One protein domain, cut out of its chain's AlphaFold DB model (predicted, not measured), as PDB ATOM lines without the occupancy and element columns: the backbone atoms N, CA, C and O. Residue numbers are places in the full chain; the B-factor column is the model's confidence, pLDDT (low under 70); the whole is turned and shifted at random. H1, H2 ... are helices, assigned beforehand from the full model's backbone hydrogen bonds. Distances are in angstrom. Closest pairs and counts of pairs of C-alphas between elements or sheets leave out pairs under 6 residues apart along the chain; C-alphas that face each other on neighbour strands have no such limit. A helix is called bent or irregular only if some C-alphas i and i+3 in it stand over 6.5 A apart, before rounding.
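Overview. This is residues 427 to 601 of the 705 residues of the protein "Hypothetical protein" of Rotaria socialis (UniProt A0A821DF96). Two helical hairpins reach out from a small base like an open, uneven V: the long one, H6b and H7, makes the larger part of the domain's length, with the base at its other end making the rest, and the shorter one, H3 and H4, stands off from it, with residues 469 to 475 sticking out at its tip. The base holds H1, H5 and H6a, the first arm of the bent helix H6, and little H2 leads from it into the short hairpin. You have 175 printed residues with seven named helices, H1 to H7 in order along the chain, and no named strand; the class is all helix. The whole is extended and flat, with a radius of gyration of the C-alphas of 24.4 A and spans of 79 by 42 by 22 A.

Along the chain. Find C-alpha 427 at (1.476, 2.746, -112.552); from there H1 runs to residue 438. Next come H2, residues 447 to 451, and H3, residues 453 to 470, 25.9 A long. H4, residues 477 to 491, covers 21.2 A, and H5 is residues 498 to 508. H6, residues 512 to 562, was assigned as one helix by its hydrogen bonds but is bent: C-alphas 528 and 531 are 6.9 A apart. Its arms are H6a, residues 512 to 528, 25.3 A, and H6b, residues 531 to 562, 46.6 A. H7, residues 567 to 599, runs 47.4 A from (58.355, -3.579, -63.560) to C-alpha 599 at (23.175, -6.282, -95.222).

Arrangement. Start at H1, which touches H6a at residues 514 to 521 alone, at a steep tilt of 42 degrees, the same way; the closest C-alphas, of Met 427 and Glu 514, are 6.7 A apart. H2 and H5 only just touch, with 3 pairs of C-alphas within 8 A, the closest those of Val 451 and Tyr 499 at 5.7 A. H3 and H4 form a hairpin and touch at a shallow tilt of 24 degrees, opposite ways, closest at the C-alphas of Cys 464 and Leu 479, 6.1 A. H5 and H6a only just touch, with 3 pairs within 8 A, and only at the corner; the C-alphas of Leu 506 and Leu 515 are closest at 6.4 A. Past the bend, where the arms stand at a steep tilt of 46 degrees, H6b and H7 form a hairpin and touch at a shallow tilt of 18 degrees, opposite ways, closest at the C-alphas of Cys 558 and Val 570, 5.5 A. H3 and H4 are each apart from H6b and H7. Every O i to N i+4 pair is within hydrogen-bond range in H2, H3, H4, H5, H6b and H7; in H1 it is 7 of 8 and in H6a 12 of 13.

Size, cuts and confidence. Look at Lys 509 and Gly 565 for the two C-alphas farthest apart, 79.3 A. The printed part has no cut and no long link. Confidence is low, under 70, at residues 427 to 428 and 472 to 476.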
ATOM      1  N   MET A 427       0.338   2.125-113.258       67.19
ATOM      2  CA  MET A 427       1.476   2.746-112.552       67.19
ATOM      3  C   MET A 427       1.200   3.120-111.076       67.19
ATOM      4  O   MET A 427       2.132   3.167-110.275       67.19
ATOM      5  N   PHE A 428      -0.054   3.375-110.681       69.00
ATOM      6  CA  PHE A 428      -0.430   3.593-109.273       69.00
ATOM      7  C   PHE A 428      -0.823   2.293-108.559       69.00
ATOM      8  O   PHE A 428      -0.621   2.182-107.351       69.00
ATOM      9  N   GLU A 429      -1.323   1.294-109.289       81.00
ATOM     10  CA  GLU A 429      -1.639  -0.037-108.755       81.00
ATOM     11  C   GLU A 429      -0.352  -0.770-108.337       81.00
ATOM     12  O   GLU A 429      -0.276  -1.318-107.232       81.00
ATOM     13  N   ILE A 430       0.711  -0.682-109.149       85.12
ATOM     14  CA  ILE A 430       2.038  -1.197-108.781       85.12
ATOM     15  C   ILE A 430       2.632  -0.446-107.577       85.12
ATOM     16  O   ILE A 430       3.183  -1.087-106.685       85.12
ATOM     17  N   HIS A 431       2.460   0.882-107.473       83.19
ATOM     18  CA  HIS A 431       2.947   1.651-106.319       83.19
ATOM     19  C   HIS A 431       2.238   1.237-105.017       83.19
ATOM     20  O   HIS A 431       2.904   0.952-104.022       83.19
ATOM     21  N   GLN A 432       0.908   1.106-105.035       85.31
ATOM     22  CA  GLN A 432       0.132   0.617-103.887       85.31
ATOM     23  C   GLN A 432       0.494  -0.831-103.513       85.31
ATOM     24  O   GLN A 432       0.533  -1.180-102.331       85.31
ATOM     25  N   THR A 433       0.805  -1.672-104.503       90.19
ATOM     26  CA  THR A 433       1.259  -3.054-104.280       90.19
ATOM     27  C   THR A 433       2.638  -3.089-103.618       90.19
ATOM     28  O   THR A 433       2.830  -3.808-102.635       90.19
ATOM     29  N   LEU A 434       3.577  -2.262-104.092       91.38
ATOM     30  CA  LEU A 434       4.905  -2.091-103.498       91.38
ATOM     31  C   LEU A 434       4.813  -1.569-102.056       91.38
ATOM     32  O   LEU A 434       5.425  -2.160-101.168       91.38
ATOM     33  N   GLU A 435       3.989  -0.551-101.780       88.81
ATOM     34  CA  GLU A 435       3.720  -0.119-100.402       88.81
ATOM     35  C   GLU A 435       3.177  -1.266 -99.536       88.81
ATOM     36  O   GLU A 435       3.702  -1.528 -98.456       88.81
ATOM     37  N   SER A 436       2.144  -1.973-100.000       91.12
ATOM     38  CA  SER A 436       1.492  -3.054 -99.245       91.12
ATOM     39  C   SER A 436       2.459  -4.185 -98.859       91.12
ATOM     40  O   SER A 436       2.400  -4.708 -97.738       91.12
ATOM     41  N   LEU A 437       3.386  -4.525 -99.761       91.38
ATOM     42  CA  LEU A 437       4.436  -5.522 -99.544       91.38
ATOM     43  C   LEU A 437       5.547  -5.003 -98.613       91.38
ATOM     44  O   LEU A 437       5.848  -5.631 -97.598       91.38
ATOM     45  N   PHE A 438       6.160  -3.860 -98.932       91.50
ATOM     46  CA  PHE A 438       7.431  -3.434 -98.330       91.50
ATOM     47  C   PHE A 438       7.290  -2.616 -97.036       91.50
ATOM     48  O   PHE A 438       8.239  -2.545 -96.255       91.50
ATOM     49  N   LYS A 439       6.104  -2.075 -96.726       88.62
ATOM     50  CA  LYS A 439       5.817  -1.280 -95.507       88.62
ATOM     51  C   LYS A 439       6.005  -2.023 -94.175       88.62
ATOM     52  O   LYS A 439       5.990  -1.397 -93.119       88.62
ATOM     53  N   LYS A 440       6.172  -3.351 -94.205       87.19
ATOM     54  CA  LYS A 440       6.454  -4.201 -93.028       87.19
ATOM     55  C   LYS A 440       7.952  -4.466 -92.807       87.19
ATOM     56  O   LYS A 440       8.332  -5.007 -91.766       87.19
ATOM     57  N   LEU A 441       8.793  -4.124 -93.782       92.50
ATOM     58  CA  LEU A 441      10.238  -4.329 -93.739       92.50
ATOM     59  C   LEU A 441      10.926  -3.113 -93.100       92.50
ATOM     60  O   LEU A 441      10.475  -1.979 -93.256       92.50
ATOM     61  N   SER A 442      12.012  -3.345 -92.362       90.06
ATOM     62  CA  SER A 442      12.748  -2.302 -91.626       90.06
ATOM     63  C   SER A 442      14.198  -2.720 -91.373       90.06
ATOM     64  O   SER A 442      14.532  -3.886 -91.555       90.06
ATOM     65  N   ASP A 443      15.052  -1.824 -90.871       86.19
ATOM     66  CA  ASP A 443      16.430  -2.164 -90.474       86.19
ATOM     67  C   ASP A 443      16.526  -3.268 -89.393       86.19
ATOM     68  O   ASP A 443      17.580  -3.888 -89.246       86.19
ATOM     69  N   LYS A 444      15.428  -3.529 -88.663       86.88
ATOM     70  CA  LYS A 444      15.330  -4.472 -87.528       86.88
ATOM     71  C   LYS A 444      14.541  -5.746 -87.826       86.88
ATOM     72  O   LYS A 444      14.657  -6.715 -87.080       86.88
ATOM     73  N   THR A 445      13.709  -5.740 -88.862       85.75
ATOM     74  CA  THR A 445      13.003  -6.935 -89.348       85.75
ATOM     75  C   THR A 445      14.020  -7.825 -90.064       85.75
ATOM     76  O   THR A 445      14.833  -7.287 -90.800       85.75
ATOM     77  N   ASP A 446      13.989  -9.154 -89.915       88.06
ATOM     78  CA  ASP A 446      14.860 -10.089 -90.663       88.06
ATOM     79  C   ASP A 446      14.482 -10.151 -92.167       88.06
ATOM     80  O   ASP A 446      14.043 -11.182 -92.681       88.06
ATOM     81  N   ASN A 447      14.613  -9.037 -92.895       90.06
ATOM     82  CA  ASN A 447      14.096  -8.874 -94.254       90.06
ATOM     83  C   ASN A 447      14.623  -9.977 -95.168       90.06
ATOM     84  O   ASN A 447      13.835 -10.631 -95.839       90.06
ATOM     85  N   LEU A 448      15.934 -10.244 -95.143       87.19
ATOM     86  CA  LEU A 448      16.572 -11.244 -96.007       87.19
ATOM     87  C   LEU A 448      16.032 -12.672 -95.810       87.19
ATOM     88  O   LEU A 448      16.033 -13.444 -96.767       87.19
ATOM     89  N   LYS A 449      15.533 -13.019 -94.615       88.50
ATOM     90  CA  LYS A 449      14.872 -14.314 -94.364       88.50
ATOM     91  C   LYS A 449      13.457 -14.356 -94.952       88.50
ATOM     92  O   LYS A 449      12.984 -15.424 -95.319       88.50
ATOM     93  N   LEU A 450      12.789 -13.202 -95.039       89.56
ATOM     94  CA  LEU A 450      11.424 -13.054 -95.558       89.56
ATOM     95  C   LEU A 450      11.381 -12.886 -97.085       89.56
ATOM     96  O   LEU A 450      10.488 -13.431 -97.730       89.56
ATOM     97  N   VAL A 451      12.321 -12.129 -97.663       89.94
ATOM     98  CA  VAL A 451      12.393 -11.855 -99.110       89.94
ATOM     99  C   VAL A 451      13.182 -12.904 -99.889       89.94
ATOM    100  O   VAL A 451      12.863 -13.141-101.049       89.94
ATOM    101  N   THR A 452      14.194 -13.522 -99.268       87.75
ATOM    102  CA  THR A 452      15.089 -14.503 -99.908       87.75
ATOM    103  C   THR A 452      15.330 -15.744 -99.034       87.75
ATOM    104  O   THR A 452      16.478 -16.014 -98.659       87.75
ATOM    105  N   PRO A 453      14.273 -16.475 -98.623       90.25
ATOM    106  CA  PRO A 453      14.408 -17.616 -97.721       90.25
ATOM    107  C   PRO A 453      15.352 -18.702 -98.254       90.25
ATOM    108  O   PRO A 453      16.189 -19.183 -97.492       90.25
ATOM    109  N   ILE A 454      15.295 -19.069 -99.538       88.88
ATOM    110  CA  ILE A 454      16.141 -20.135-100.098       88.88
ATOM    111  C   ILE A 454      17.610 -19.711-100.131       88.88
ATOM    112  O   ILE A 454      18.473 -20.453 -99.661       88.88
ATOM    113  N   THR A 455      17.907 -18.505-100.614       85.50
ATOM    114  CA  THR A 455      19.284 -17.986-100.683       85.50
ATOM    115  C   THR A 455      19.861 -17.745 -99.279       85.50
ATOM    116  O   THR A 455      21.069 -17.884 -99.055       85.50
ATOM    117  N   TYR A 456      19.013 -17.403 -98.302       85.94
ATOM    118  CA  TYR A 456      19.400 -17.319 -96.893       85.94
ATOM    119  C   TYR A 456      19.736 -18.705 -96.314       85.94
ATOM    120  O   TYR A 456      20.793 -18.865 -95.700       85.94
ATOM    121  N   LEU A 457      18.887 -19.715 -96.544       87.38
ATOM    122  CA  LEU A 457      19.126 -21.096 -96.107       87.38
ATOM    123  C   LEU A 457      20.385 -21.698 -96.752       87.38
ATOM    124  O   LEU A 457      21.146 -22.376 -96.061       87.38
ATOM    125  N   GLU A 458      20.664 -21.402 -98.027       83.56
ATOM    126  CA  GLU A 458      21.891 -21.846 -98.708       83.56
ATOM    127  C   GLU A 458      23.135 -21.232 -98.051       83.56
ATOM    128  O   GLU A 458      24.102 -21.932 -97.741       83.56
ATOM    129  N   SER A 459      23.077 -19.929 -97.757       81.38
ATOM    130  CA  SER A 459      24.155 -19.194 -97.083       81.38
ATOM    131  C   SER A 459      24.414 -19.728 -95.668       81.38
ATOM    132  O   SER A 459      25.569 -19.894 -95.269       81.38
ATOM    133  N   ALA A 460      23.350 -20.036 -94.915       83.81
ATOM    134  CA  ALA A 460      23.442 -20.621 -93.579       83.81
ATOM    135  C   ALA A 460      24.027 -22.043 -93.621       83.81
ATOM    136  O   ALA A 460      24.978 -22.337 -92.898       83.81
ATOM    137  N   LYS A 461      23.529 -22.896 -94.527       84.94
ATOM    138  CA  LYS A 461      24.044 -24.253 -94.751       84.94
ATOM    139  C   LYS A 461      25.538 -24.234 -95.074       84.94
ATOM    140  O   LYS A 461      26.306 -24.943 -94.431       84.94
ATOM    141  N   LEU A 462      25.958 -23.408 -96.036       79.88
ATOM    142  CA  LEU A 462      27.353 -23.327 -96.475       79.88
ATOM    143  C   LEU A 462      28.275 -22.798 -95.367       79.88
ATOM    144  O   LEU A 462      29.427 -23.225 -95.281       79.88
ATOM    145  N   LYS A 463      27.778 -21.920 -94.481       83.75
ATOM    146  CA  LYS A 463      28.500 -21.524 -93.265       83.75
ATOM    147  C   LYS A 463      28.722 -22.727 -92.339       83.75
ATOM    148  O   LYS A 463      29.871 -22.991 -91.991       83.75
ATOM    149  N   CYS A 464      27.673 -23.483 -92.007       83.62
ATOM    150  CA  CYS A 464      27.787 -24.679 -91.165       83.62
ATOM    151  C   CYS A 464      28.711 -25.741 -91.791       83.62
ATOM    152  O   CYS A 464      29.561 -26.291 -91.099       83.62
ATOM    153  N   GLU A 465      28.605 -25.998 -93.101       83.62
ATOM    154  CA  GLU A 465      29.487 -26.931 -93.825       83.62
ATOM    155  C   GLU A 465      30.956 -26.473 -93.799       83.62
ATOM    156  O   GLU A 465      31.857 -27.293 -93.606       83.62
ATOM    157  N   LYS A 466      31.214 -25.162 -93.922       83.62
ATOM    158  CA  LYS A 466      32.565 -24.596 -93.811       83.62
ATOM    159  C   LYS A 466      33.127 -24.759 -92.397       83.62
ATOM    160  O   LYS A 466      34.249 -25.241 -92.257       83.62
ATOM    161  N   GLU A 467      32.362 -24.401 -91.370       83.62
ATOM    162  CA  GLU A 467      32.773 -24.511 -89.962       83.62
ATOM    163  C   GLU A 467      33.008 -25.979 -89.558       83.62
ATOM    164  O   GLU A 467      34.040 -26.289 -88.962       83.62
ATOM    165  N   LEU A 468      32.155 -26.910 -90.004       82.69
ATOM    166  CA  LEU A 468      32.371 -28.357 -89.860       82.69
ATOM    167  C   LEU A 468      33.674 -28.826 -90.529       82.69
ATOM    168  O   LEU A 468      34.423 -29.586 -89.927       82.69
ATOM    169  N   SER A 469      33.991 -28.350 -91.740       80.69
ATOM    170  CA  SER A 469      35.244 -28.720 -92.428       80.69
ATOM    171  C   SER A 469      36.520 -28.148 -91.787       80.69
ATOM    172  O   SER A 469      37.621 -28.611 -92.088       80.69
ATOM    173  N   GLN A 470      36.384 -27.153 -90.904       81.88
ATOM    174  CA  GLN A 470      37.486 -26.562 -90.137       81.88
ATOM    175  C   GLN A 470      37.649 -27.206 -88.747       81.88
ATOM    176  O   GLN A 470      38.756 -27.220 -88.208       81.88
ATOM    177  N   LEU A 471      36.583 -27.775 -88.177       77.88
ATOM    178  CA  LEU A 471      36.581 -28.437 -86.870       77.88
ATOM    179  C   LEU A 471      36.876 -29.937 -87.006       77.88
ATOM    180  O   LEU A 471      35.965 -30.761 -87.024       77.88
ATOM    181  N   TRP A 472      38.160 -30.296 -87.080       58.84
ATOM    182  CA  TRP A 472      38.576 -31.651 -87.465       58.84
ATOM    183  C   TRP A 472      38.114 -32.804 -86.554       58.84
ATOM    184  O   TRP A 472      38.002 -33.905 -87.081       58.84
ATOM    185  N   GLU A 473      37.825 -32.619 -85.249       56.72
ATOM    186  CA  GLU A 473      37.489 -33.797 -84.410       56.72
ATOM    187  C   GLU A 473      36.607 -33.634 -83.145       56.72
ATOM    188  O   GLU A 473      36.031 -34.636 -82.730       56.72
ATOM    189  N   GLN A 474      36.458 -32.460 -82.497       52.78
ATOM    190  CA  GLN A 474      36.013 -32.439 -81.074       52.78
ATOM    191  C   GLN A 474      34.696 -31.728 -80.675       52.78
ATOM    192  O   GLN A 474      34.303 -31.860 -79.518       52.78
ATOM    193  N   SER A 475      33.949 -31.051 -81.562       61.75
ATOM    194  CA  SER A 475      32.589 -30.560 -81.209       61.75
ATOM    195  C   SER A 475      31.664 -30.314 -82.414       61.75
ATOM    196  O   SER A 475      31.183 -29.206 -82.643       61.75
ATOM    197  N   SER A 476      31.400 -31.347 -83.216       68.94
ATOM    198  CA  SER A 476      30.553 -31.237 -84.420       68.94
ATOM    199  C   SER A 476      29.044 -31.406 -84.170       68.94
ATOM    200  O   SER A 476      28.256 -31.213 -85.095       68.94
ATOM    201  N   ALA A 477      28.614 -31.773 -82.956       77.31
ATOM    202  CA  ALA A 477      27.220 -32.127 -82.661       77.31
ATOM    203  C   ALA A 477      26.229 -30.982 -82.948       77.31
ATOM    204  O   ALA A 477      25.307 -31.162 -83.743       77.31
ATOM    205  N   ASP A 478      26.454 -29.798 -82.376       80.25
ATOM    206  CA  ASP A 478      25.527 -28.663 -82.496       80.25
ATOM    207  C   ASP A 478      25.424 -28.144 -83.938       80.25
ATOM    208  O   ASP A 478      24.333 -27.834 -84.417       80.25
ATOM    209  N   LEU A 479      26.543 -28.124 -84.673       82.31
ATOM    210  CA  LEU A 479      26.570 -27.755 -86.091       82.31
ATOM    211  C   LEU A 479      25.827 -28.772 -86.971       82.31
ATOM    212  O   LEU A 479      25.148 -28.373 -87.914       82.31
ATOM    213  N   ASN A 480      25.898 -30.071 -86.657       83.81
ATOM    214  CA  ASN A 480      25.097 -31.084 -87.351       83.81
ATOM    215  C   ASN A 480      23.597 -30.946 -87.038       83.81
ATOM    216  O   ASN A 480      22.778 -31.102 -87.941       83.81
ATOM    217  N   VAL A 481      23.224 -30.594 -85.800       88.62
ATOM    218  CA  VAL A 481      21.824 -30.300 -85.434       88.62
ATOM    219  C   VAL A 481      21.302 -29.079 -86.198       88.62
ATOM    220  O   VAL A 481      20.228 -29.160 -86.792       88.62
ATOM    221  N   GLN A 482      22.073 -27.987 -86.264       86.00
ATOM    222  CA  GLN A 482      21.728 -26.796 -87.055       86.00
ATOM    223  C   GLN A 482      21.591 -27.117 -88.550       86.00
ATOM    224  O   GLN A 482      20.657 -26.658 -89.204       86.00
ATOM    225  N   LEU A 483      22.488 -27.940 -89.099       87.44
ATOM    226  CA  LEU A 483      22.465 -28.327 -90.510       87.44
ATOM    227  C   LEU A 483      21.244 -29.211 -90.841       87.44
ATOM    228  O   LEU A 483      20.620 -29.025 -91.887       87.44
ATOM    229  N   GLU A 484      20.841 -30.111 -89.938       89.00
ATOM    230  CA  GLU A 484      19.576 -30.855 -90.042       89.00
ATOM    231  C   GLU A 484      18.333 -29.970 -89.859       89.00
ATOM    232  O   GLU A 484      17.310 -30.204 -90.504       89.00
ATOM    233  N   GLU A 485      18.395 -28.927 -89.030       91.44
ATOM    234  CA  GLU A 485      17.312 -27.945 -88.931       91.44
ATOM    235  C   GLU A 485      17.150 -27.164 -90.243       91.44
ATOM    236  O   GLU A 485      16.045 -27.083 -90.777       91.44
ATOM    237  N   ILE A 486      18.252 -26.692 -90.834       87.06
ATOM    238  CA  ILE A 486      18.258 -26.023 -92.143       87.06
ATOM    239  C   ILE A 486      17.707 -26.958 -93.236       87.06
ATOM    240  O   ILE A 486      16.887 -26.532 -94.051       87.06
ATOM    241  N   ARG A 487      18.070 -28.252 -93.231       86.44
ATOM    242  CA  ARG A 487      17.498 -29.267 -94.145       86.44
ATOM    243  C   ARG A 487      15.980 -29.413 -93.989       86.44
ATOM    244  O   ARG A 487      15.282 -29.504 -94.998       86.44
ATOM    245  N   LYS A 488      15.452 -29.386 -92.761       89.62
ATOM    246  CA  LYS A 488      13.999 -29.412 -92.501       89.62
ATOM    247  C   LYS A 488      13.308 -28.127 -92.957       89.62
ATOM    248  O   LYS A 488      12.243 -28.204 -93.562       89.62
ATOM    249  N   GLN A 489      13.924 -26.964 -92.735       88.06
ATOM    250  CA  GLN A 489      13.401 -25.678 -93.207       88.06
ATOM    251  C   GLN A 489      13.304 -25.658 -94.747       88.06
ATOM    252  O   GLN A 489      12.243 -25.335 -95.276       88.06
ATOM    253  N   TYR A 490      14.321 -26.149 -95.469       83.50
ATOM    254  CA  TYR A 490      14.248 -26.389 -96.921       83.50
ATOM    255  C   TYR A 490      13.084 -27.309 -97.330       83.50
ATOM    256  O   TYR A 490      12.355 -27.005 -98.271       83.50
ATOM    257  N   GLN A 491      12.903 -28.441 -96.638       84.25
ATOM    258  CA  GLN A 491      11.841 -29.411 -96.945       84.25
ATOM    259  C   GLN A 491      10.430 -28.877 -96.663       84.25
ATOM    260  O   GLN A 491       9.475 -29.358 -97.272       84.25
ATOM    261  N   SER A 492      10.291 -27.890 -95.774       87.81
ATOM    262  CA  SER A 492       9.000 -27.284 -95.427       87.81
ATOM    263  C   SER A 492       8.436 -26.335 -96.493       87.81
ATOM    264  O   SER A 492       7.281 -25.937 -96.390       87.81
ATOM    265  N   ILE A 493       9.224 -25.983 -97.517       86.94
ATOM    266  CA  ILE A 493       8.828 -25.022 -98.552       86.94
ATOM    267  C   ILE A 493       8.106 -25.756 -99.694       86.94
ATOM    268  O   ILE A 493       8.692 -26.474-100.515       86.94
ATOM    269  N   ASP A 494       6.786 -25.583 -99.723       87.88
ATOM    270  CA  ASP A 494       5.848 -26.181-100.675       87.88
ATOM    271  C   ASP A 494       5.409 -25.217-101.793       87.88
ATOM    272  O   ASP A 494       4.945 -25.675-102.835       87.88
ATOM    273  N   GLN A 495       5.579 -23.907-101.590       90.31
ATOM    274  CA  GLN A 495       5.099 -22.823-102.453       90.31
ATOM    275  C   GLN A 495       6.192 -21.770-102.708       90.31
ATOM    276  O   GLN A 495       7.153 -21.645-101.949       90.31
ATOM    277  N   ILE A 496       6.042 -20.986-103.783       89.94
ATOM    278  CA  ILE A 496       6.936 -19.854-104.085       89.94
ATOM    279  C   ILE A 496       6.681 -18.727-103.058       89.94
ATOM    280  O   ILE A 496       5.522 -18.348-102.873       89.94
ATOM    281  N   PRO A 497       7.718 -18.151-102.411       91.31
ATOM    282  CA  PRO A 497       7.555 -17.058-101.450       91.31
ATOM    283  C   PRO A 497       6.842 -15.838-102.048       91.31
ATOM    284  O   PRO A 497       7.071 -15.487-103.205       91.31
ATOM    285  N   GLN A 498       6.022 -15.144-101.249       92.31
ATOM    286  CA  GLN A 498       5.169 -14.037-101.720       92.31
ATOM    287  C   GLN A 498       5.943 -12.955-102.492       92.31
ATOM    288  O   GLN A 498       5.498 -12.525-103.556       92.31
ATOM    289  N   TYR A 499       7.102 -12.529-101.979       92.94
ATOM    290  CA  TYR A 499       7.930 -11.528-102.654       92.94
ATOM    291  C   TYR A 499       8.490 -12.065-103.975       92.94
ATOM    292  O   TYR A 499       8.403 -11.385-104.992       92.94
ATOM    293  N   THR A 500       9.006 -13.296-103.998       91.38
ATOM    294  CA  THR A 500       9.512 -13.920-105.226       91.38
ATOM    295  C   THR A 500       8.414 -14.072-106.276       91.38
ATOM    296  O   THR A 500       8.654 -13.769-107.439       91.38
ATOM    297  N   MET A 501       7.199 -14.470-105.880       92.69
ATOM    298  CA  MET A 501       6.051 -14.553-106.789       92.69
ATOM    299  C   MET A 501       5.706 -13.181-107.381       92.69
ATOM    300  O   MET A 501       5.505 -13.076-108.587       92.69
ATOM    301  N   PHE A 502       5.716 -12.120-106.566       93.75
ATOM    302  CA  PHE A 502       5.538 -10.750-107.055       93.75
ATOM    303  C   PHE A 502       6.616 -10.350-108.077       93.75
ATOM    304  O   PHE A 502       6.273  -9.768-109.099       93.75
ATOM    305  N   PHE A 503       7.891 -10.699-107.868       92.19
ATOM    306  CA  PHE A 503       8.937 -10.402-108.858       92.19
ATOM    307  C   PHE A 503       8.866 -11.282-110.109       92.19
ATOM    308  O   PHE A 503       9.130 -10.779-111.194       92.19
ATOM    309  N   ILE A 504       8.462 -12.551-110.002       92.31
ATOM    310  CA  ILE A 504       8.171 -13.399-111.168       92.31
ATOM    311  C   ILE A 504       7.050 -12.770-112.003       92.31
ATOM    312  O   ILE A 504       7.208 -12.610-113.211       92.31
ATOM    313  N   ASP A 505       5.959 -12.344-111.367       92.06
ATOM    314  CA  ASP A 505       4.849 -11.676-112.045       92.06
ATOM    315  C   ASP A 505       5.278 -10.339-112.663       92.06
ATOM    316  O   ASP A 505       5.011 -10.105-113.839       92.06
ATOM    317  N   LEU A 506       6.014  -9.502-111.928       91.44
ATOM    318  CA  LEU A 506       6.540  -8.220-112.409       91.44
ATOM    319  C   LEU A 506       7.481  -8.366-113.618       91.44
ATOM    320  O   LEU A 506       7.495  -7.507-114.494       91.44
ATOM    321  N   LEU A 507       8.259  -9.449-113.675       89.75
ATOM    322  CA  LEU A 507       9.122  -9.774-114.811       89.75
ATOM    323  C   LEU A 507       8.305 -10.276-116.018       89.75
ATOM    324  O   LEU A 507       8.579  -9.889-117.150       89.75
ATOM    325  N   VAL A 508       7.315 -11.145-115.786       88.56
ATOM    326  CA  VAL A 508       6.654 -11.944-116.837       88.56
ATOM    327  C   VAL A 508       5.358 -11.323-117.379       88.56
ATOM    328  O   VAL A 508       5.011 -11.550-118.537       88.56
ATOM    329  N   LYS A 509       4.612 -10.578-116.556       87.81
ATOM    330  CA  LYS A 509       3.245 -10.106-116.857       87.81
ATOM    331  C   LYS A 509       3.130  -8.587-117.013       87.81
ATOM    332  O   LYS A 509       2.182  -8.123-117.641       87.81
ATOM    333  N   HIS A 510       4.055  -7.823-116.432       86.69
ATOM    334  CA  HIS A 510       3.983  -6.361-116.357       86.69
ATOM    335  C   HIS A 510       4.900  -5.681-117.397       86.69
ATOM    336  O   HIS A 510       5.907  -6.255-117.816       86.69
ATOM    337  N   PRO A 511       4.575  -4.456-117.852       83.19
ATOM    338  CA  PRO A 511       5.406  -3.727-118.804       83.19
ATOM    339  C   PRO A 511       6.724  -3.269-118.162       83.19
ATOM    340  O   PRO A 511       6.772  -2.931-116.982       83.19
ATOM    341  N   TYR A 512       7.789  -3.159-118.964       80.81
ATOM    342  CA  TYR A 512       9.149  -2.857-118.485       80.81
ATOM    343  C   TYR A 512       9.265  -1.585-117.619       80.81
ATOM    344  O   TYR A 512      10.108  -1.522-116.726       80.81
ATOM    345  N   ILE A 513       8.395  -0.589-117.826       80.00
ATOM    346  CA  ILE A 513       8.329   0.589-116.951       80.00
ATOM    347  C   ILE A 513       8.054   0.209-115.489       80.00
ATOM    348  O   ILE A 513       8.714   0.751-114.616       80.00
ATOM    349  N   GLU A 514       7.170  -0.748-115.200       85.88
ATOM    350  CA  GLU A 514       6.812  -1.140-113.826       85.88
ATOM    351  C   GLU A 514       7.969  -1.837-113.096       85.88
ATOM    352  O   GLU A 514       8.122  -1.675-111.883       85.88
ATOM    353  N   LEU A 515       8.858  -2.510-113.833       86.56
ATOM    354  CA  LEU A 515      10.120  -3.019-113.296       86.56
ATOM    355  C   LEU A 515      11.053  -1.866-112.872       86.56
ATOM    356  O   LEU A 515      11.629  -1.913-111.786       86.56
ATOM    357  N   LEU A 516      11.144  -0.796-113.675       81.12
ATOM    358  CA  LEU A 516      11.884   0.426-113.322       81.12
ATOM    359  C   LEU A 516      11.229   1.184-112.150       81.12
ATOM    360  O   LEU A 516      11.941   1.704-111.288       81.12
ATOM    361  N   ILE A 517       9.888   1.200-112.066       83.81
ATOM    362  CA  ILE A 517       9.153   1.720-110.899       83.81
ATOM    363  C   ILE A 517       9.586   0.948-109.646       83.81
ATOM    364  O   ILE A 517      10.011   1.558-108.665       83.81
ATOM    365  N   ALA A 518       9.554  -0.387-109.674       89.06
ATOM    366  CA  ALA A 518       9.973  -1.208-108.540       89.06
ATOM    367  C   ALA A 518      11.452  -1.008-108.169       89.06
ATOM    368  O   ALA A 518      11.770  -0.925-106.982       89.06
ATOM    369  N   GLU A 519      12.358  -0.866-109.142       86.00
ATOM    370  CA  GLU A 519      13.768  -0.575-108.857       86.00
ATOM    371  C   GLU A 519      13.932   0.761-108.126       86.00
ATOM    372  O   GLU A 519      14.626   0.831-107.104       86.00
ATOM    373  N   LYS A 520      13.250   1.809-108.604       85.00
ATOM    374  CA  LYS A 520      13.335   3.147-108.016       85.00
ATOM    375  C   LYS A 520      12.647   3.234-106.654       85.00
ATOM    376  O   LYS A 520      13.169   3.897-105.757       85.00
ATOM    377  N   TYR A 521      11.538   2.520-106.465       89.06
ATOM    378  CA  TYR A 521      10.891   2.361-105.161       89.06
ATOM    379  C   TYR A 521      11.844   1.709-104.151       89.06
ATOM    380  O   TYR A 521      12.049   2.234-103.057       89.06
ATOM    381  N   LEU A 522      12.492   0.602-104.537       89.88
ATOM    382  CA  LEU A 522      13.479  -0.074-103.696       89.88
ATOM    383  C   LEU A 522      14.675   0.835-103.388       89.88
ATOM    384  O   LEU A 522      15.125   0.869-102.250       89.88
ATOM    385  N   GLU A 523      15.185   1.600-104.359       87.00
ATOM    386  CA  GLU A 523      16.254   2.586-104.128       87.00
ATOM    387  C   GLU A 523      15.874   3.622-103.062       87.00
ATOM    388  O   GLU A 523      16.644   3.851-102.126       87.00
ATOM    389  N   LEU A 524      14.672   4.196-103.156       86.38
ATOM    390  CA  LEU A 524      14.166   5.158-102.177       86.38
ATOM    391  C   LEU A 524      13.943   4.519-100.800       86.38
ATOM    392  O   LEU A 524      14.275   5.141 -99.793       86.38
ATOM    393  N   TRP A 525      13.440   3.283-100.742       90.31
ATOM    394  CA  TRP A 525      13.281   2.528 -99.495       90.31
ATOM    395  C   TRP A 525      14.636   2.274 -98.813       90.31
ATOM    396  O   TRP A 525      14.785   2.561 -97.625       90.31
ATOM    397  N   ARG A 526      15.663   1.830 -99.557       90.25
ATOM    398  CA  ARG A 526      17.019   1.616 -99.009       90.25
ATOM    399  C   ARG A 526      17.619   2.907 -98.459       90.25
ATOM    400  O   ARG A 526      18.138   2.923 -97.342       90.25
ATOM    401  N   ALA A 527      17.491   4.002 -99.209       87.81
ATOM    402  CA  ALA A 527      18.084   5.295 -98.873       87.81
ATOM    403  C   ALA A 527      17.589   5.894 -97.538       87.81
ATOM    404  O   ALA A 527      18.296   6.724 -96.961       87.81
ATOM    405  N   GLN A 528      16.423   5.466 -97.031       88.44
ATOM    406  CA  GLN A 528      15.902   5.856 -95.710       88.44
ATOM    407  C   GLN A 528      16.766   5.323 -94.555       88.44
ATOM    408  O   GLN A 528      16.950   6.015 -93.554       88.44
ATOM    409  N   TYR A 529      17.320   4.114 -94.701       89.50
ATOM    410  CA  TYR A 529      18.068   3.408 -93.652       89.50
ATOM    411  C   TYR A 529      19.588   3.419 -93.894       89.50
ATOM    412  O   TYR A 529      20.370   3.511 -92.948       89.50
ATOM    413  N   GLU A 530      20.014   3.371 -95.158       90.62
ATOM    414  CA  GLU A 530      21.415   3.216 -95.567       90.62
ATOM    415  C   GLU A 530      22.301   4.396 -95.144       90.62
ATOM    416  O   GLU A 530      23.344   4.195 -94.523       90.62
ATOM    417  N   LYS A 531      21.879   5.641 -95.406       89.06
ATOM    418  CA  LYS A 531      22.682   6.838 -95.084       89.06
ATOM    419  C   LYS A 531      22.975   6.986 -93.577       89.06
ATOM    420  O   LYS A 531      24.142   7.202 -93.242       89.06
ATOM    421  N   PRO A 532      21.992   6.856 -92.658       91.56
ATOM    422  CA  PRO A 532      22.268   6.836 -91.221       91.56
ATOM    423  C   PRO A 532      23.231   5.721 -90.796       91.56
ATOM    424  O   PRO A 532      24.162   5.989 -90.038       91.56
ATOM    425  N   LEU A 533      23.040   4.494 -91.295       92.19
ATOM    426  CA  LEU A 533      23.856   3.340 -90.907       92.19
ATOM    427  C   LEU A 533      25.297   3.439 -91.428       92.19
ATOM    428  O   LEU A 533      26.223   3.175 -90.668       92.19
ATOM    429  N   LEU A 534      25.518   3.894 -92.666       91.56
ATOM    430  CA  LEU A 534      26.869   4.148 -93.193       91.56
ATOM    431  C   LEU A 534      27.599   5.249 -92.407       91.56
ATOM    432  O   LEU A 534      28.793   5.127 -92.142       91.56
ATOM    433  N   SER A 535      26.888   6.299 -91.983       92.81
ATOM    434  CA  SER A 535      27.464   7.353 -91.135       92.81
ATOM    435  C   SER A 535      27.898   6.817 -89.762       92.81
ATOM    436  O   SER A 535      28.993   7.121 -89.293       92.81
ATOM    437  N   GLN A 536      27.084   5.949 -89.147       93.62
ATOM    438  CA  GLN A 536      27.422   5.275 -87.886       93.62
ATOM    439  C   GLN A 536      28.585   4.285 -88.052       93.62
ATOM    440  O   GLN A 536      29.486   4.256 -87.216       93.62
ATOM    441  N   LEU A 537      28.599   3.514 -89.145       93.81
ATOM    442  CA  LEU A 537      29.663   2.558 -89.455       93.81
ATOM    443  C   LEU A 537      31.021   3.251 -89.593       93.81
ATOM    444  O   LEU A 537      32.010   2.783 -89.035       93.81
ATOM    445  N   ASN A 538      31.063   4.366 -90.323       92.81
ATOM    446  CA  ASN A 538      32.292   5.122 -90.540       92.81
ATOM    447  C   ASN A 538      32.795   5.767 -89.239       92.81
ATOM    448  O   ASN A 538      33.995   5.738 -88.984       92.81
ATOM    449  N   ALA A 539      31.895   6.276 -88.389       94.75
ATOM    450  CA  ALA A 539      32.260   6.824 -87.084       94.75
ATOM    451  C   ALA A 539      32.850   5.757 -86.138       94.75
ATOM    452  O   ALA A 539      33.918   5.971 -85.572       94.75
ATOM    453  N   GLU A 540      32.218   4.583 -86.008       94.88
ATOM    454  CA  GLU A 540      32.762   3.497 -85.172       94.88
ATOM    455  C   GLU A 540      34.058   2.904 -85.748       94.88
ATOM    456  O   GLU A 540      34.916   2.477 -84.976       94.88
ATOM    457  N   LYS A 541      34.247   2.901 -87.078       93.56
ATOM    458  CA  LYS A 541      35.511   2.478 -87.711       93.56
ATOM    459  C   LYS A 541      36.655   3.463 -87.468       93.56
ATOM    460  O   LYS A 541      37.762   3.012 -87.181       93.56
ATOM    461  N   GLU A 542      36.400   4.769 -87.527       94.94
ATOM    462  CA  GLU A 542      37.398   5.797 -87.197       94.94
ATOM    463  C   GLU A 542      37.779   5.733 -85.708       94.94
ATOM    464  O   GLU A 542      38.960   5.646 -85.366       94.94
ATOM    465  N   ASP A 543      36.792   5.644 -84.811       93.94
ATOM    466  CA  ASP A 543      37.031   5.439 -83.380       93.94
ATOM    467  C   ASP A 543      37.826   4.143 -83.111       93.94
ATOM    468  O   ASP A 543      38.792   4.148 -82.345       93.94
ATOM    469  N   ALA A 544      37.463   3.021 -83.748       93.75
ATOM    470  CA  ALA A 544      38.186   1.756 -83.606       93.75
ATOM    471  C   ALA A 544      39.632   1.850 -84.127       93.75
ATOM    472  O   ALA A 544      40.531   1.242 -83.544       93.75
ATOM    473  N   TYR A 545      39.882   2.643 -85.175       94.69
ATOM    474  CA  TYR A 545      41.228   2.939 -85.667       94.69
ATOM    475  C   TYR A 545      42.039   3.775 -84.661       94.69
ATOM    476  O   TYR A 545      43.198   3.447 -84.390       94.69
ATOM    477  N   ILE A 546      41.433   4.790 -84.035       94.69
ATOM    478  CA  ILE A 546      42.055   5.585 -82.961       94.69
ATOM    479  C   ILE A 546      42.414   4.691 -81.762       94.69
ATOM    480  O   ILE A 546      43.540   4.746 -81.259       94.69
ATOM    481  N   VAL A 547      41.502   3.810 -81.340       93.88
ATOM    482  CA  VAL A 547      41.728   2.842 -80.253       93.88
ATOM    483  C   VAL A 547      42.837   1.841 -80.618       93.88
ATOM    484  O   VAL A 547      43.748   1.618 -79.822       93.88
ATOM    485  N   MET A 548      42.842   1.303 -81.842       93.75
ATOM    486  CA  MET A 548      43.904   0.424 -82.358       93.75
ATOM    487  C   MET A 548      45.274   1.124 -82.410       93.75
ATOM    488  O   MET A 548      46.296   0.529 -82.066       93.75
ATOM    489  N   SER A 549      45.311   2.403 -82.790       94.69
ATOM    490  CA  SER A 549      46.519   3.235 -82.736       94.69
ATOM    491  C   SER A 549      47.011   3.409 -81.293       94.69
ATOM    492  O   SER A 549      48.201   3.248 -81.011       94.69
ATOM    493  N   ARG A 550      46.094   3.629 -80.339       94.12
ATOM    494  CA  ARG A 550      46.430   3.738 -78.914       94.12
ATOM    495  C   ARG A 550      46.956   2.427 -78.319       94.12
ATOM    496  O   ARG A 550      47.872   2.482 -77.502       94.12
ATOM    497  N   ILE A 551      46.437   1.271 -78.744       93.44
ATOM    498  CA  ILE A 551      46.971  -0.048 -78.357       93.44
ATOM    499  C   ILE A 551      48.442  -0.158 -78.769       93.44
ATOM    500  O   ILE A 551      49.280  -0.445 -77.917       93.44
ATOM    501  N   LYS A 552      48.774   0.157 -80.028       94.12
ATOM    502  CA  LYS A 552      50.156   0.094 -80.537       94.12
ATOM    503  C   LYS A 552      51.105   1.012 -79.764       94.12
ATOM    504  O   LYS A 552      52.155   0.557 -79.325       94.12
ATOM    505  N   GLN A 553      50.701   2.259 -79.500       94.38
ATOM    506  CA  GLN A 553      51.484   3.189 -78.669       94.38
ATOM    507  C   GLN A 553      51.775   2.630 -77.269       94.38
ATOM    508  O   GLN A 553      52.879   2.795 -76.751       94.38
ATOM    509  N   LEU A 554      50.787   1.991 -76.635       92.50
ATOM    510  CA  LEU A 554      50.957   1.393 -75.310       92.50
ATOM    511  C   LEU A 554      51.832   0.132 -75.362       92.50
ATOM    512  O   LEU A 554      52.633  -0.080 -74.457       92.50
ATOM    513  N   GLU A 555      51.740  -0.681 -76.415       92.06
ATOM    514  CA  GLU A 555      52.602  -1.854 -76.620       92.06
ATOM    515  C   GLU A 555      54.069  -1.456 -76.875       92.06
ATOM    516  O   GLU A 555      54.975  -2.037 -76.274       92.06
ATOM    517  N   GLU A 556      54.308  -0.407 -77.667       93.25
ATOM    518  CA  GLU A 556      55.630   0.208 -77.863       93.25
ATOM    519  C   GLU A 556      56.200   0.764 -76.546       93.25
ATOM    520  O   GLU A 556      57.357   0.505 -76.203       93.25
ATOM    521  N   GLN A 557      55.385   1.476 -75.757       90.81
ATOM    522  CA  GLN A 557      55.776   1.956 -74.427       90.81
ATOM    523  C   GLN A 557      56.082   0.793 -73.473       90.81
ATOM    524  O   GLN A 557      57.104   0.817 -72.790       90.81
ATOM    525  N   CYS A 558      55.267  -0.263 -73.472       89.75
ATOM    526  CA  CYS A 558      55.497  -1.464 -72.672       89.75
ATOM    527  C   CYS A 558      56.869  -2.087 -72.989       89.75
ATOM    528  O   CYS A 558      57.670  -2.309 -72.082       89.75
ATOM    529  N   ALA A 559      57.197  -2.266 -74.274       89.50
ATOM    530  CA  ALA A 559      58.500  -2.772 -74.709       89.50
ATOM    531  C   ALA A 559      59.670  -1.866 -74.271       89.50
ATOM    532  O   ALA A 559      60.698  -2.356 -73.795       89.50
ATOM    533  N   LEU A 560      59.513  -0.540 -74.362       88.81
ATOM    534  CA  LEU A 560      60.525   0.423 -73.910       88.81
ATOM    535  C   LEU A 560      60.750   0.403 -72.391       88.81
ATOM    536  O   LEU A 560      61.875   0.644 -71.954       88.81
ATOM    537  N   HIS A 561      59.721   0.135 -71.584       85.25
ATOM    538  CA  HIS A 561      59.840   0.067 -70.122       85.25
ATOM    539  C   HIS A 561      60.314  -1.314 -69.631       85.25
ATOM    540  O   HIS A 561      61.082  -1.373 -68.669       85.25
ATOM    541  N   ILE A 562      59.999  -2.400 -70.355       83.94
ATOM    542  CA  ILE A 562      60.621  -3.725 -70.169       83.94
ATOM    543  C   ILE A 562      62.141  -3.624 -70.359       83.94
ATOM    544  O   ILE A 562      62.897  -4.023 -69.478       83.94
ATOM    545  N   ASN A 563      62.597  -2.991 -71.445       83.19
ATOM    546  CA  ASN A 563      64.028  -2.796 -71.726       83.19
ATOM    547  C   ASN A 563      64.755  -1.887 -70.709       83.19
ATOM    548  O   ASN A 563      65.984  -1.836 -70.711       83.19
ATOM    549  N   LYS A 564      64.019  -1.171 -69.848       84.94
ATOM    550  CA  LYS A 564      64.553  -0.347 -68.747       84.94
ATOM    551  C   LYS A 564      64.442  -1.022 -67.372       84.94
ATOM    552  O   LYS A 564      64.917  -0.453 -66.395       84.94
ATOM    553  N   GLY A 565      63.808  -2.194 -67.281       80.38
ATOM    554  CA  GLY A 565      63.638  -2.945 -66.035       80.38
ATOM    555  C   GLY A 565      62.661  -2.336 -65.019       80.38
ATOM    556  O   GLY A 565      62.740  -2.685 -63.845       80.38
ATOM    557  N   ASN A 566      61.754  -1.433 -65.419       85.12
ATOM    558  CA  ASN A 566      60.839  -0.778 -64.472       85.12
ATOM    559  C   ASN A 566      59.488  -1.511 -64.364       85.12
ATOM    560  O   ASN A 566      58.485  -1.104 -64.956       85.12
ATOM    561  N   GLU A 567      59.475  -2.622 -63.624       83.81
ATOM    562  CA  GLU A 567      58.355  -3.579 -63.560       83.81
ATOM    563  C   GLU A 567      57.002  -2.943 -63.189       83.81
ATOM    564  O   GLU A 567      55.976  -3.297 -63.770       83.81
ATOM    565  N   ALA A 568      56.989  -1.961 -62.282       84.56
ATOM    566  CA  ALA A 568      55.761  -1.286 -61.851       84.56
ATOM    567  C   ALA A 568      55.105  -0.451 -62.971       84.56
ATOM    568  O   ALA A 568      53.878  -0.382 -63.063       84.56
ATOM    569  N   GLU A 569      55.903   0.161 -63.853       84.75
ATOM    570  CA  GLU A 569      55.387   0.878 -65.026       84.75
ATOM    571  C   GLU A 569      54.915  -0.098 -66.107       84.75
ATOM    572  O   GLU A 569      53.861   0.117 -66.703       84.75
ATOM    573  N   VAL A 570      55.645  -1.200 -66.315       84.94
ATOM    574  CA  VAL A 570      55.254  -2.272 -67.246       84.94
ATOM    575  C   VAL A 570      53.889  -2.850 -66.871       84.94
ATOM    576  O   VAL A 570      53.033  -3.011 -67.741       84.94
ATOM    577  N   GLU A 571      53.648  -3.120 -65.586       90.31
ATOM    578  CA  GLU A 571      52.376  -3.687 -65.137       90.31
ATOM    579  C   GLU A 571      51.221  -2.674 -65.214       90.31
ATOM    580  O   GLU A 571      50.126  -3.019 -65.660       90.31
ATOM    581  N   ASN A 572      51.462  -1.393 -64.916       91.44
ATOM    582  CA  ASN A 572      50.482  -0.327 -65.163       91.44
ATOM    583  C   ASN A 572      50.100  -0.240 -66.659       91.44
ATOM    584  O   ASN A 572      48.917  -0.248 -67.008       91.44
ATOM    585  N   ILE A 573      51.090  -0.236 -67.558       89.19
ATOM    586  CA  ILE A 573      50.862  -0.176 -69.010       89.19
ATOM    587  C   ILE A 573      50.118  -1.428 -69.508       89.19
ATOM    588  O   ILE A 573      49.199  -1.299 -70.316       89.19
ATOM    589  N   ARG A 574      50.427  -2.631 -69.001       91.44
ATOM    590  CA  ARG A 574      49.677  -3.865 -69.323       91.44
ATOM    591  C   ARG A 574      48.200  -3.767 -68.961       91.44
ATOM    592  O   ARG A 574      47.356  -4.094 -69.792       91.44
ATOM    593  N   ASN A 575      47.881  -3.279 -67.764       92.69
ATOM    594  CA  ASN A 575      46.493  -3.118 -67.330       92.69
ATOM    595  C   ASN A 575      45.748  -2.074 -68.188       92.69
ATOM    596  O   ASN A 575      44.593  -2.290 -68.549       92.69
ATOM    597  N   GLN A 576      46.426  -1.010 -68.638       92.75
ATOM    598  CA  GLN A 576      45.873  -0.089 -69.644       92.75
ATOM    599  C   GLN A 576      45.652  -0.767 -71.011       92.75
ATOM    600  O   GLN A 576      44.601  -0.575 -71.617       92.75
ATOM    601  N   ILE A 577      46.590  -1.593 -71.494       92.12
ATOM    602  CA  ILE A 577      46.443  -2.342 -72.759       92.12
ATOM    603  C   ILE A 577      45.225  -3.276 -72.716       92.12
ATOM    604  O   ILE A 577      44.521  -3.383 -73.718       92.12
ATOM    605  N   ILE A 578      44.961  -3.933 -71.581       94.25
ATOM    606  CA  ILE A 578      43.789  -4.806 -71.403       94.25
ATOM    607  C   ILE A 578      42.497  -3.997 -71.577       94.25
ATOM    608  O   ILE A 578      41.707  -4.313 -72.465       94.25
ATOM    609  N   LEU A 579      42.331  -2.905 -70.823       93.38
ATOM    610  CA  LEU A 579      41.134  -2.052 -70.880       93.38
ATOM    611  C   LEU A 579      40.888  -1.461 -72.281       93.38
ATOM    612  O   LEU A 579      39.759  -1.445 -72.770       93.38
ATOM    613  N   VAL A 580      41.943  -1.015 -72.971       93.44
ATOM    614  CA  VAL A 580      41.821  -0.455 -74.332       93.44
ATOM    615  C   VAL A 580      41.510  -1.557 -75.366       93.44
ATOM    616  O   VAL A 580      40.770  -1.314 -76.322       93.44
ATOM    617  N   LYS A 581      41.988  -2.794 -75.167       94.06
ATOM    618  CA  LYS A 581      41.593  -3.957 -75.988       94.06
ATOM    619  C   LYS A 581      40.150  -4.405 -75.742       94.06
ATOM    620  O   LYS A 581      39.545  -4.981 -76.646       94.06
ATOM    621  N   GLU A 582      39.581  -4.137 -74.570       94.81
ATOM    622  CA  GLU A 582      38.163  -4.386 -74.292       94.81
ATOM    623  C   GLU A 582      37.250  -3.372 -75.000       94.81
ATOM    624  O   GLU A 582      36.291  -3.800 -75.646       94.81
ATOM    625  N   ASP A 583      37.579  -2.070 -75.010       92.94
ATOM    626  CA  ASP A 583      36.832  -1.093 -75.831       92.94
ATOM    627  C   ASP A 583      36.959  -1.396 -77.334       92.94
ATOM    628  O   ASP A 583      35.960  -1.359 -78.053       92.94
ATOM    629  N   TYR A 584      38.143  -1.802 -77.815       94.44
ATOM    630  CA  TYR A 584      38.303  -2.227 -79.212       94.44
ATOM    631  C   TYR A 584      37.341  -3.371 -79.581       94.44
ATOM    632  O   TYR A 584      36.626  -3.272 -80.576       94.44
ATOM    633  N   LYS A 585      37.249  -4.424 -78.756       94.50
ATOM    634  CA  LYS A 585      36.289  -5.526 -78.968       94.50
ATOM    635  C   LYS A 585      34.837  -5.050 -78.899       94.50
ATOM    636  O   LYS A 585      34.004  -5.479 -79.696       94.50
ATOM    637  N   ALA A 586      34.518  -4.148 -77.971       94.06
ATOM    638  CA  ALA A 586      33.181  -3.569 -77.868       94.06
ATOM    639  C   ALA A 586      32.803  -2.759 -79.123       94.06
ATOM    640  O   ALA A 586      31.631  -2.741 -79.500       94.06
ATOM    641  N   ARG A 587      33.776  -2.121 -79.785       92.75
ATOM    642  CA  ARG A 587      33.613  -1.404 -81.062       92.75
ATOM    643  C   ARG A 587      33.511  -2.342 -82.254       92.75
ATOM    644  O   ARG A 587      32.609  -2.179 -83.066       92.75
ATOM    645  N   GLU A 588      34.344  -3.374 -82.310       93.31
ATOM    646  CA  GLU A 588      34.276  -4.442 -83.314       93.31
ATOM    647  C   GLU A 588      32.886  -5.110 -83.325       93.31
ATOM    648  O   GLU A 588      32.264  -5.245 -84.379       93.31
ATOM    649  N   HIS A 589      32.309  -5.393 -82.151       93.94
ATOM    650  CA  HIS A 589      30.923  -5.863 -82.041       93.94
ATOM    651  C   HIS A 589      29.869  -4.837 -82.511       93.94
ATOM    652  O   HIS A 589      28.846  -5.241 -83.070       93.94
ATOM    653  N   ARG A 590      30.086  -3.524 -82.322       94.38
ATOM    654  CA  ARG A 590      29.182  -2.477 -82.849       94.38
ATOM    655  C   ARG A 590      29.277  -2.361 -84.371       94.38
ATOM    656  O   ARG A 590      28.237  -2.318 -85.023       94.38
ATOM    657  N   ILE A 591      30.484  -2.419 -84.932       93.06
ATOM    658  CA  ILE A 591      30.747  -2.467 -86.379       93.06
ATOM    659  C   ILE A 591      30.015  -3.657 -87.011       93.06
ATOM    660  O   ILE A 591      29.170  -3.454 -87.881       93.06
ATOM    661  N   ILE A 592      30.231  -4.874 -86.499       91.50
ATOM    662  CA  ILE A 592      29.574  -6.097 -86.993       91.50
ATOM    663  C   ILE A 592      28.044  -5.980 -86.911       91.50
ATOM    664  O   ILE A 592      27.333  -6.422 -87.813       91.50
ATOM    665  N   LYS A 593      27.494  -5.367 -85.854       92.81
ATOM    666  CA  LYS A 593      26.046  -5.136 -85.742       92.81
ATOM    667  C   LYS A 593      25.522  -4.196 -86.838       92.81
ATOM    668  O   LYS A 593      24.498  -4.504 -87.448       92.81
ATOM    669  N   ILE A 594      26.214  -3.088 -87.103       92.06
ATOM    670  CA  ILE A 594      25.825  -2.119 -88.138       92.06
ATOM    671  C   ILE A 594      25.961  -2.738 -89.538       92.06
ATOM    672  O   ILE A 594      25.078  -2.555 -90.372       92.06
ATOM    673  N   GLU A 595      27.002  -3.534 -89.792       90.19
ATOM    674  CA  GLU A 595      27.189  -4.255 -91.062       90.19
ATOM    675  C   GLU A 595      26.095  -5.307 -91.297       90.19
ATOM    676  O   GLU A 595      25.581  -5.423 -92.411       90.19
ATOM    677  N   ASN A 596      25.641  -5.999 -90.245       87.12
ATOM    678  CA  ASN A 596      24.457  -6.857 -90.330       87.12
ATOM    679  C   ASN A 596      23.189  -6.048 -90.673       87.12
ATOM    680  O   ASN A 596      22.460  -6.447 -91.583       87.12
ATOM    681  N   GLN A 597      22.948  -4.899 -90.021       90.25
ATOM    682  CA  GLN A 597      21.810  -4.013 -90.338       90.25
ATOM    683  C   GLN A 597      21.872  -3.465 -91.777       90.25
ATOM    684  O   GLN A 597      20.840  -3.381 -92.436       90.25
ATOM    685  N   LEU A 598      23.066  -3.154 -92.294       88.88
ATOM    686  CA  LEU A 598      23.283  -2.749 -93.689       88.88
ATOM    687  C   LEU A 598      23.012  -3.895 -94.673       88.88
ATOM    688  O   LEU A 598      22.325  -3.693 -95.670       88.88
ATOM    689  N   SER A 599      23.480  -5.115 -94.381       84.81
ATOM    690  CA  SER A 599      23.175  -6.282 -95.222       84.81
ATOM    691  C   SER A 599      21.665  -6.534 -95.308       84.81
ATOM    692  O   SER A 599      21.130  -6.812 -96.380       84.81
ATOM    693  N   ASN A 600      20.964  -6.338 -94.188       87.56
ATOM    694  CA  ASN A 600      19.530  -6.542 -94.048       87.56
ATOM    695  C   ASN A 600      18.680  -5.570 -94.895       87.56
ATOM    696  O   ASN A 600      17.486  -5.806 -95.076       87.56
ATOM    697  N   ILE A 601      19.272  -4.501 -95.440       89.38
ATOM    698  CA  ILE A 601      18.577  -3.515 -96.276       89.38
ATOM    699  C   ILE A 601      19.020  -3.492 -97.755       89.38
ATOM    700  O   ILE A 601      18.498  -2.663 -98.486       89.38
TER     701      ILE A 601